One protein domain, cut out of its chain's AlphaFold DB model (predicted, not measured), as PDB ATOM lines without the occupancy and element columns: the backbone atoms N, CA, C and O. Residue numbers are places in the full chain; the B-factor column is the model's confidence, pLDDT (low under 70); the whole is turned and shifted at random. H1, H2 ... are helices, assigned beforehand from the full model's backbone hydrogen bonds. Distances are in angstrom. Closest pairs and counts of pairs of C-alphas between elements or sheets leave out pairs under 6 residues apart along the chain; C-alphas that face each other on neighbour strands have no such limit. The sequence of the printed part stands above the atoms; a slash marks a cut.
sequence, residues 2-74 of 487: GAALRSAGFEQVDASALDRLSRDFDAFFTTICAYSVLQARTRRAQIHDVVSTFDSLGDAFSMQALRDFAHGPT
ATOM      1  N   GLY A   2      20.113 -19.437 -73.961       90.06
ATOM      2  CA  GLY A   2      21.524 -19.663 -74.339       90.06
ATOM      3  C   GLY A   2      22.029 -21.107 -74.180       90.06
ATOM      4  O   GLY A   2      22.745 -21.604 -75.039       90.06
ATOM      5  N   ALA A   3      21.605 -21.819 -73.130       89.31
ATOM      6  CA  ALA A   3      21.935 -23.238 -72.964       89.31
ATOM      7  C   ALA A   3      21.346 -24.126 -74.077       89.31
ATOM      8  O   ALA A   3      22.046 -24.998 -74.577       89.31
ATOM      9  N   ALA A   4      20.102 -23.861 -74.496       88.06
ATOM     10  CA  ALA A   4      19.421 -24.621 -75.544       88.06
ATOM     11  C   ALA A   4      20.070 -24.414 -76.926       88.06
ATOM     12  O   ALA A   4      20.252 -25.366 -77.681       88.06
ATOM     13  N   LEU A   5      20.489 -23.182 -77.237       93.00
ATOM     14  CA  LEU A   5      21.216 -22.890 -78.477       93.00
ATOM     15  C   LEU A   5      22.602 -23.545 -78.487       93.00
ATOM     16  O   LEU A   5      22.993 -24.138 -79.488       93.00
ATOM     17  N   ARG A   6      23.311 -23.542 -77.352       91.06
ATOM     18  CA  ARG A   6      24.589 -24.260 -77.235       91.06
ATOM     19  C   ARG A   6      24.429 -25.771 -77.381       91.06
ATOM     20  O   ARG A   6      25.236 -26.387 -78.068       91.06
ATOM     21  N   SER A   7      23.379 -26.371 -76.812       87.69
ATOM     22  CA  SER A   7      23.097 -27.800 -77.029       87.69
ATOM     23  C   SER A   7      22.739 -28.129 -78.478       87.69
ATOM     24  O   SER A   7      22.956 -29.252 -78.913       87.69
ATOM     25  N   ALA A   8      22.234 -27.150 -79.236       89.00
ATOM     26  CA  ALA A   8      21.993 -27.279 -80.670       89.00
ATOM     27  C   ALA A   8      23.257 -27.048 -81.528       89.00
ATOM     28  O   ALA A   8      23.175 -27.115 -82.751       89.00
ATOM     29  N   GLY A   9      24.420 -26.792 -80.915       95.12
ATOM     30  CA  GLY A   9      25.695 -26.608 -81.614       95.12
ATOM     31  C   GLY A   9      26.023 -25.162 -81.996       95.12
ATOM     32  O   GLY A   9      27.012 -24.934 -82.689       95.12
ATOM     33  N   PHE A  10      25.244 -24.174 -81.545       94.56
ATOM     34  CA  PHE A  10      25.587 -22.767 -81.754       94.56
ATOM     35  C   PHE A  10      26.636 -22.323 -80.730       94.56
ATOM     36  O   PHE A  10      26.336 -22.136 -79.549       94.56
ATOM     37  N   GLU A  11      27.876 -22.167 -81.192       93.00
ATOM     38  CA  GLU A  11      29.026 -21.815 -80.352       93.00
ATOM     39  C   GLU A  11      29.055 -20.321 -79.991       93.00
ATOM     40  O   GLU A  11      29.385 -19.955 -78.863       93.00
ATOM     41  N   GLN A  12      28.630 -19.457 -80.918       92.94
ATOM     42  CA  GLN A  12      28.497 -18.016 -80.709       92.94
ATOM     43  C   GLN A  12      27.082 -17.572 -81.084       92.94
ATOM     44  O   GLN A  12      26.587 -17.883 -82.166       92.94
ATOM     45  N   VAL A  13      26.423 -16.866 -80.166       93.00
ATOM     46  CA  VAL A  13      25.087 -16.299 -80.368       93.00
ATOM     47  C   VAL A  13      25.147 -14.829 -79.989       93.00
ATOM     48  O   VAL A  13      25.540 -14.499 -78.868       93.00
ATOM     49  N   ASP A  14      24.736 -13.958 -80.906       96.62
ATOM     50  CA  ASP A  14      24.649 -12.524 -80.647       96.62
ATOM     51  C   ASP A  14      23.692 -12.239 -79.484       96.62
ATOM     52  O   ASP A  14      22.547 -12.699 -79.470       96.62
ATOM     53  N   ALA A  15      24.140 -11.432 -78.517       94.81
ATOM     54  CA  ALA A  15      23.348 -11.101 -77.333       94.81
ATOM     55  C   ALA A  15      22.013 -10.424 -77.694       94.81
ATOM     56  O   ALA A  15      20.974 -10.742 -77.126       94.81
ATOM     57  N   SER A  16      22.014  -9.554 -78.709       96.12
ATOM     58  CA  SER A  16      20.804  -8.866 -79.173       96.12
ATOM     59  C   SER A  16      19.792  -9.812 -79.831       96.12
ATOM     60  O   SER A  16      18.583  -9.616 -79.692       96.12
ATOM     61  N   ALA A  17      20.263 -10.849 -80.529       94.19
ATOM     62  CA  ALA A  17      19.409 -11.884 -81.101       94.19
ATOM     63  C   ALA A  17      18.843 -12.795 -80.006       94.19
ATOM     64  O   ALA A  17      17.663 -13.139 -80.048       94.19
ATOM     65  N   LEU A  18      19.656 -13.126 -78.996       96.25
ATOM     66  CA  LEU A  18      19.226 -13.890 -77.828       96.25
ATOM     67  C   LEU A  18      18.112 -13.165 -77.058       96.25
ATOM     68  O   LEU A  18      17.118 -13.796 -76.700       96.25
ATOM     69  N   ASP A  19      18.248 -11.853 -76.857       96.31
ATOM     70  CA  ASP A  19      17.241 -11.033 -76.180       96.31
ATOM     71  C   ASP A  19      15.934 -10.971 -76.973       96.31
ATOM     72  O   ASP A  19      14.856 -11.134 -76.402       96.31
ATOM     73  N   ARG A  20      15.999 -10.787 -78.298       96.56
ATOM     74  CA  ARG A  20      14.799 -10.817 -79.154       96.56
ATOM     75  C   ARG A  20      14.105 -12.171 -79.088       96.56
ATOM     76  O   ARG A  20      12.916 -12.219 -78.799       96.56
ATOM     77  N   LEU A  21      14.866 -13.254 -79.243       95.81
ATOM     78  CA  LEU A  21      14.341 -14.611 -79.154       95.81
ATOM     79  C   LEU A  21      13.705 -14.877 -77.783       95.81
ATOM     80  O   LEU A  21      12.661 -15.512 -77.714       95.81
ATOM     81  N   SER A  22      14.293 -14.366 -76.697       95.75
ATOM     82  CA  SER A  22      13.708 -14.506 -75.360       95.75
ATOM     83  C   SER A  22      12.342 -13.833 -75.236       95.75
ATOM     84  O   SER A  22      11.409 -14.456 -74.739       95.75
ATOM     85  N   ARG A  23      12.184 -12.624 -75.791       96.31
ATOM     86  CA  ARG A  23      10.895 -11.917 -75.812       96.31
ATOM     87  C   ARG A  23       9.860 -12.639 -76.664       96.31
ATOM     88  O   ARG A  23       8.700 -12.709 -76.270       96.31
ATOM     89  N   ASP A  24      10.276 -13.190 -77.800       96.12
ATOM     90  CA  ASP A  24       9.387 -13.959 -78.672       96.12
ATOM     91  C   ASP A  24       8.919 -15.250 -77.980       96.12
ATOM     92  O   ASP A  24       7.741 -15.600 -78.054       96.12
ATOM     93  N   PHE A  25       9.806 -15.922 -77.238       94.81
ATOM     94  CA  PHE A  25       9.438 -17.070 -76.407       94.81
ATOM     95  C   PHE A  25       8.475 -16.685 -75.281       94.81
ATOM     96  O   PHE A  25       7.485 -17.384 -75.077       94.81
ATOM     97  N   ASP A  26       8.710 -15.576 -74.582       95.62
ATOM     98  CA  ASP A  26       7.806 -15.103 -73.527       95.62
ATOM     99  C   ASP A  26       6.418 -14.759 -74.089       95.62
ATOM    100  O   ASP A  26       5.391 -15.130 -73.508       95.62
ATOM    101  N   ALA A  27       6.361 -14.114 -75.259       94.88
ATOM    102  CA  ALA A  27       5.112 -13.828 -75.962       94.88
ATOM    103  C   ALA A  27       4.388 -15.117 -76.384       94.88
ATOM    104  O   ALA A  27       3.170 -15.237 -76.218       94.88
ATOM    105  N   PHE A  28       5.132 -16.110 -76.872       93.94
ATOM    106  CA  PHE A  28       4.599 -17.425 -77.215       93.94
ATOM    107  C   PHE A  28       4.011 -18.145 -75.993       93.94
ATOM    108  O   PHE A  28       2.855 -18.570 -76.038       93.94
ATOM    109  N   PHE A  29       4.737 -18.208 -74.871       93.56
ATOM    110  CA  PHE A  29       4.235 -18.810 -73.630       93.56
ATOM    111  C   PHE A  29       2.999 -18.089 -73.102       93.56
ATOM    112  O   PHE A  29       2.018 -18.737 -72.741       93.56
ATOM    113  N   THR A  30       3.003 -16.757 -73.124       94.69
ATOM    114  CA  THR A  30       1.845 -15.949 -72.721       94.69
ATOM    115  C   THR A  30       0.618 -16.287 -73.569       94.69
ATOM    116  O   THR A  30      -0.485 -16.440 -73.043       94.69
ATOM    117  N   THR A  31       0.813 -16.478 -74.875       92.88
ATOM    118  CA  THR A  31      -0.258 -16.843 -75.810       92.88
ATOM    119  C   THR A  31      -0.795 -18.249 -75.534       92.88
ATOM    120  O   THR A  31      -2.011 -18.435 -75.480       92.88
ATOM    121  N   ILE A  32       0.077 -19.230 -75.278       93.00
ATOM    122  CA  ILE A  32      -0.333 -20.595 -74.904       93.00
ATOM    123  C   ILE A  32      -1.093 -20.598 -73.577       93.00
ATOM    124  O   ILE A  32      -2.125 -21.261 -73.452       93.00
ATOM    125  N   CYS A  33      -0.626 -19.849 -72.578       90.81
ATOM    126  CA  CYS A  33      -1.323 -19.721 -71.302       90.81
ATOM    127  C   CYS A  33      -2.714 -19.102 -71.489       90.81
ATOM    128  O   CYS A  33      -3.689 -19.623 -70.956       90.81
ATOM    129  N   ALA A  34      -2.838 -18.043 -72.291       91.19
ATOM    130  CA  ALA A  34      -4.135 -17.446 -72.592       91.19
ATOM    131  C   ALA A  34      -5.067 -18.439 -73.308       91.19
ATOM    132  O   ALA A  34      -6.232 -18.568 -72.938       91.19
ATOM    133  N   TYR A  35      -4.556 -19.182 -74.290       91.12
ATOM    134  CA  TYR A  35      -5.358 -20.130 -75.061       91.12
ATOM    135  C   TYR A  35      -5.789 -21.353 -74.242       91.12
ATOM    136  O   TYR A  35      -6.949 -21.751 -74.298       91.12
ATOM    137  N   SER A  36      -4.901 -21.895 -73.408       88.44
ATOM    138  CA  SER A  36      -5.242 -22.991 -72.492       88.44
ATOM    139  C   SER A  36      -6.280 -22.572 -71.447       88.44
ATOM    140  O   SER A  36      -7.168 -23.355 -71.127       88.44
ATOM    141  N   VAL A  37      -6.247 -21.322 -70.969       89.06
ATOM    142  CA  VAL A  37      -7.305 -20.769 -70.104       89.06
ATOM    143  C   VAL A  37      -8.631 -20.616 -70.855       89.06
ATOM    144  O   VAL A  37      -9.681 -20.852 -70.263       89.06
ATOM    145  N   LEU A  38      -8.610 -20.265 -72.145       88.69
ATOM    146  CA  LEU A  38      -9.820 -20.202 -72.975       88.69
ATOM    147  C   LEU A  38     -10.420 -21.587 -73.251       88.69
ATOM    148  O   LEU A  38     -11.640 -21.713 -73.336       88.69
ATOM    149  N   GLN A  39      -9.581 -22.615 -73.398       85.69
ATOM    150  CA  GLN A  39     -10.033 -23.999 -73.569       85.69
ATOM    151  C   GLN A  39     -10.515 -24.629 -72.259       85.69
ATOM    152  O   GLN A  39     -11.404 -25.486 -72.284       85.69
ATOM    153  N   ALA A  40      -9.975 -24.180 -71.125       87.19
ATOM    154  CA  ALA A  40     -10.312 -24.712 -69.820       87.19
ATOM    155  C   ALA A  40     -11.814 -24.584 -69.540       87.19
ATOM    156  O   ALA A  40     -12.373 -23.502 -69.365       87.19
ATOM    157  N   ARG A  41     -12.480 -25.734 -69.398       79.81
ATOM    158  CA  ARG A  41     -13.897 -25.799 -68.990       79.81
ATOM    159  C   ARG A  41     -14.124 -25.354 -67.542       79.81
ATOM    160  O   ARG A  41     -15.262 -25.211 -67.103       79.81
ATOM    161  N   THR A  42     -13.049 -25.177 -66.777       80.12
ATOM    162  CA  THR A  42     -13.070 -24.787 -65.366       80.12
ATOM    163  C   THR A  42     -12.148 -23.593 -65.134       80.12
ATOM    164  O   THR A  42     -11.328 -23.261 -65.979       80.12
ATOM    165  N   ARG A  43     -12.227 -22.960 -63.955       81.44
ATOM    166  CA  ARG A  43     -11.380 -21.802 -63.597       81.44
ATOM    167  C   ARG A  43      -9.866 -22.078 -63.603       81.44
ATOM    168  O   ARG A  43      -9.094 -21.151 -63.382       81.44
ATOM    169  N   ARG A  44      -9.434 -23.329 -63.771       86.06
ATOM    170  CA  ARG A  44      -8.022 -23.719 -63.817       86.06
ATOM    171  C   ARG A  44      -7.763 -24.525 -65.083       86.06
ATOM    172  O   ARG A  44      -8.485 -25.486 -65.340       86.06
ATOM    173  N   ALA A  45      -6.717 -24.150 -65.814       88.44
ATOM    174  CA  ALA A  45      -6.217 -24.941 -66.928       88.44
ATOM    175  C   ALA A  45      -5.705 -26.289 -66.405       88.44
ATOM    176  O   ALA A  45      -4.919 -26.353 -65.455       88.44
ATOM    177  N   GLN A  46      -6.194 -27.366 -66.998       91.81
ATOM    178  CA  GLN A  46      -5.749 -28.722 -66.731       91.81
ATOM    179  C   GLN A  46      -4.716 -29.149 -67.776       91.81
ATOM    180  O   GLN A  46      -4.588 -28.557 -68.844       91.81
ATOM    181  N   ILE A  47      -3.998 -30.237 -67.485       89.88
ATOM    182  CA  ILE A  47      -2.995 -30.795 -68.405       89.88
ATOM    183  C   ILE A  47      -3.624 -31.121 -69.768       89.88
ATOM    184  O   ILE A  47      -2.989 -30.895 -70.792       89.88
ATOM    185  N   HIS A  48      -4.874 -31.596 -69.797       90.12
ATOM    186  CA  HIS A  48      -5.557 -31.915 -71.053       90.12
ATOM    187  C   HIS A  48      -5.795 -30.675 -71.933       90.12
ATOM    188  O   HIS A  48      -5.622 -30.773 -73.143       90.12
ATOM    189  N   ASP A  49      -6.102 -29.516 -71.335       92.69
ATOM    190  CA  ASP A  49      -6.287 -28.251 -72.059       92.69
ATOM    191  C   ASP A  49      -4.967 -27.806 -72.705       92.69
ATOM    192  O   ASP A  49      -4.925 -27.372 -73.854       92.69
ATOM    193  N   VAL A  50      -3.854 -27.972 -71.984       90.44
ATOM    194  CA  VAL A  50      -2.513 -27.662 -72.496       90.44
ATOM    195  C   VAL A  50      -2.135 -28.602 -73.643       90.44
ATOM    196  O   VAL A  50      -1.632 -28.143 -74.663       90.44
ATOM    197  N   VAL A  51      -2.425 -29.901 -73.518       91.31
ATOM    198  CA  VAL A  51      -2.184 -30.889 -74.582       91.31
ATOM    199  C   VAL A  51      -3.006 -30.564 -75.829       91.31
ATOM    200  O   VAL A  51      -2.444 -30.475 -76.914       91.31
ATOM    201  N   SER A  52      -4.305 -30.295 -75.679       90.69
ATOM    202  CA  SER A  52      -5.171 -29.899 -76.800       90.69
ATOM    203  C   SER A  52      -4.722 -28.589 -77.451       90.69
ATOM    204  O   SER A  52      -4.816 -28.438 -78.668       90.69
ATOM    205  N   THR A  53      -4.186 -27.655 -76.661       92.31
ATOM    206  CA  THR A  53      -3.581 -26.424 -77.179       92.31
ATOM    207  C   THR A  53      -2.352 -26.733 -78.039       92.31
ATOM    208  O   THR A  53      -2.244 -26.210 -79.147       92.31
ATOM    209  N   PHE A  54      -1.453 -27.609 -77.587       91.62
ATOM    210  CA  PHE A  54      -0.279 -28.010 -78.370       91.62
ATOM    211  C   PHE A  54      -0.641 -28.791 -79.635       91.62
ATOM    212  O   PHE A  54      -0.105 -28.488 -80.698       91.62
ATOM    213  N   ASP A  55      -1.611 -29.704 -79.563       90.50
ATOM    214  CA  ASP A  55      -2.097 -30.431 -80.740       90.50
ATOM    215  C   ASP A  55      -2.721 -29.470 -81.772       90.50
ATOM    216  O   ASP A  55      -2.554 -29.649 -82.978       90.50
ATOM    217  N   SER A  56      -3.372 -28.388 -81.320       91.12
ATOM    218  CA  SER A  56      -3.921 -27.353 -82.211       91.12
ATOM    219  C   SER A  56      -2.862 -26.470 -82.887       91.12
ATOM    220  O   SER A  56      -3.144 -25.873 -83.926       91.12
ATOM    221  N   LEU A  57      -1.643 -26.400 -82.337       90.00
ATOM    222  CA  LEU A  57      -0.506 -25.681 -82.933       90.00
ATOM    223  C   LEU A  57       0.187 -26.488 -84.049       90.00
ATOM    224  O   LEU A  57       1.004 -25.931 -84.785       90.00
ATOM    225  N   GLY A  58      -0.168 -27.768 -84.208       90.81
ATOM    226  CA  GLY A  58       0.269 -28.645 -85.294       90.81
ATOM    227  C   GLY A  58       1.324 -29.679 -84.892       90.81
ATOM    228  O   GLY A  58       1.849 -29.678 -83.781       90.81
ATOM    229  N   ASP A  59       1.667 -30.556 -85.839       87.75
ATOM    230  CA  ASP A  59       2.493 -31.754 -85.607       87.75
ATOM    231  C   ASP A  59       3.881 -31.460 -85.016       87.75
ATOM    232  O   ASP A  59       4.425 -32.269 -84.264       87.75
ATOM    233  N   ALA A  60       4.443 -30.281 -85.304       82.50
ATOM    234  CA  ALA A  60       5.729 -29.842 -84.762       82.50
ATOM    235  C   ALA A  60       5.721 -29.696 -83.229       82.50
ATOM    236  O   ALA A  60       6.773 -29.776 -82.595       82.50
ATOM    237  N   PHE A  61       4.540 -29.504 -82.642       86.06
ATOM    238  CA  PHE A  61       4.321 -29.395 -81.205       86.06
ATOM    239  C   PHE A  61       3.580 -30.605 -80.632       86.06
ATOM    240  O   PHE A  61       3.112 -30.555 -79.496       86.06
ATOM    241  N   SER A  62       3.495 -31.703 -81.389       87.81
ATOM    242  CA  SER A  62       2.866 -32.933 -80.921       87.81
ATOM    243  C   SER A  62       3.479 -33.391 -79.596       87.81
ATOM    244  O   SER A  62       4.699 -33.376 -79.404       87.81
ATOM    245  N   MET A  63       2.639 -33.904 -78.696       86.00
ATOM    246  CA  MET A  63       3.100 -34.545 -77.461       86.00
ATOM    247  C   MET A  63       4.084 -35.690 -77.715       86.00
ATOM    248  O   MET A  63       4.899 -35.991 -76.842       86.00
ATOM    249  N   GLN A  64       4.036 -36.317 -78.895       87.00
ATOM    250  CA  GLN A  64       5.023 -37.315 -79.289       87.00
ATOM    251  C   GLN A  64       6.404 -36.681 -79.480       87.00
ATOM    252  O   GLN A  64       7.360 -37.154 -78.876       87.00
ATOM    253  N   ALA A  65       6.498 -35.554 -80.193       85.62
ATOM    254  CA  ALA A  65       7.750 -34.815 -80.351       85.62
ATOM    255  C   ALA A  65       8.297 -34.323 -78.998       85.62
ATOM    256  O   ALA A  65       9.503 -34.359 -78.760       85.62
ATOM    257  N   LEU A  66       7.412 -33.925 -78.076       84.56
ATOM    258  CA  LEU A  66       7.803 -33.543 -76.717       84.56
ATOM    259  C   LEU A  66       8.352 -34.734 -75.915       84.56
ATOM    260  O   LEU A  66       9.322 -34.581 -75.173       84.56
ATOM    261  N   ARG A  67       7.752 -35.923 -76.060       87.62
ATOM    262  CA  ARG A  67       8.261 -37.164 -75.453       87.62
ATOM    263  C   ARG A  67       9.606 -37.555 -76.047       87.62
ATOM    264  O   ARG A  67      10.528 -37.835 -75.288       87.62
ATOM    265  N   ASP A  68       9.729 -37.517 -77.368       87.12
ATOM    266  CA  ASP A  68      10.973 -37.818 -78.076       87.12
ATOM    267  C   ASP A  68      12.084 -36.849 -77.637       87.12
ATOM    268  O   ASP A  68      13.214 -37.260 -77.389       87.12
ATOM    269  N   PHE A  69      11.749 -35.571 -77.423       83.56
ATOM    270  CA  PHE A  69      12.670 -34.582 -76.865       83.56
ATOM    271  C   PHE A  69      13.028 -34.856 -75.395       83.56
ATOM    272  O   PHE A  69      14.196 -34.761 -75.019       83.56
ATOM    273  N   ALA A  70      12.052 -35.208 -74.551       85.88
ATOM    274  CA  ALA A  70      12.266 -35.478 -73.127       85.88
ATOM    275  C   ALA A  70      13.120 -36.730 -72.882       85.88
ATOM    276  O   ALA A  70      13.903 -36.773 -71.933       85.88
ATOM    277  N   HIS A  71      13.005 -37.732 -73.751       85.69
ATOM    278  CA  HIS A  71      13.871 -38.909 -73.741       85.69
ATOM    279  C   HIS A  71      15.258 -38.637 -74.345       85.69
ATOM    280  O   HIS A  71      16.119 -39.518 -74.327       85.69
ATOM    281  N   GLY A  72      15.487 -37.401 -74.804       72.81
ATOM    282  CA  GLY A  72      16.648 -36.994 -75.575       72.81
ATOM    283  C   GLY A  72      16.679 -37.691 -76.935       72.81
ATOM    284  O   GLY A  72      16.000 -38.699 -77.145       72.81
ATOM    285  N   PRO A  73      17.526 -37.232 -77.872       61.47
ATOM    286  CA  PRO A  73      18.009 -38.145 -78.888       61.47
ATOM    287  C   PRO A  73      18.671 -39.278 -78.109       61.47
ATOM    288  O   PRO A  73      19.751 -39.101 -77.540       61.47
ATOM    289  N   THR A  74      17.995 -40.423 -78.008       50.56
ATOM    290  CA  THR A  74      18.659 -41.653 -77.617       50.56
ATOM    291  C   THR A  74      19.816 -41.736 -78.587       50.56
ATOM    292  O   THR A  74      19.624 -41.884 -79.795       50.56
TER     293      THR A  74
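Overview. This is residues 2 to 74 of the 487 residues of the protein "TRANSCRIPTION INITIATION FACTOR TFIID SUBUNIT 8" of Ceraceosorus bombacis (UniProt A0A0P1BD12). What is the shape? It is an open frame: the long helix H2 makes one side, short H1 folds back near its first end, H3 packs on its last part, and H4 reaches on from H3. What makes it up? The printed part has 73 residues with four named helices, H1 to H4 in order, and is all helix. Is it compact? It is loose, radius of gyration of the C-alphas 15.1 A, spanning 45 by 31 by 18 A.

Arrangement. What touches H2, residues 15 to 39? Its residues 32 to 39 alone touch H3, residues 47 to 56, at a steep tilt of 67 degrees; the closest C-alphas, of Ser 36 and Asp 49, are 5.4 A apart. H1, residues 2 to 7, is close but not clearly touching H2, the closest C-alphas, of Gly 2 and Leu 18, being 7.1 A apart. Where is H4, residues 63 to 70? It only just touches H3, with 3 pairs of C-alphas within 8 A, the closest being Val 51 and Met 63 at 7.0 A; it is apart from H2. Are the backbones helical? In H1, H2, H3 and H4 every O i to N i+4 pair is within hydrogen-bond range.

Along the chain. Where does H2 run? From C-alpha 15 at (23.348, -11.101, -77.333), 36.0 A to C-alpha 39. How long are the others? H1 is 8.7 A, H3 14.3 A and H4 10.2 A, ending at C-alpha 70 (12.266, -35.478, -73.127).

Size, cuts and confidence. How far does it reach? The two farthest C-alphas, of Gln 12 and Thr 42, are 44.8 A apart. Is it unbroken? The printed part has no cut, and its three links are short. Where is confidence low? Residues 73 to 74 have pLDDT under 70.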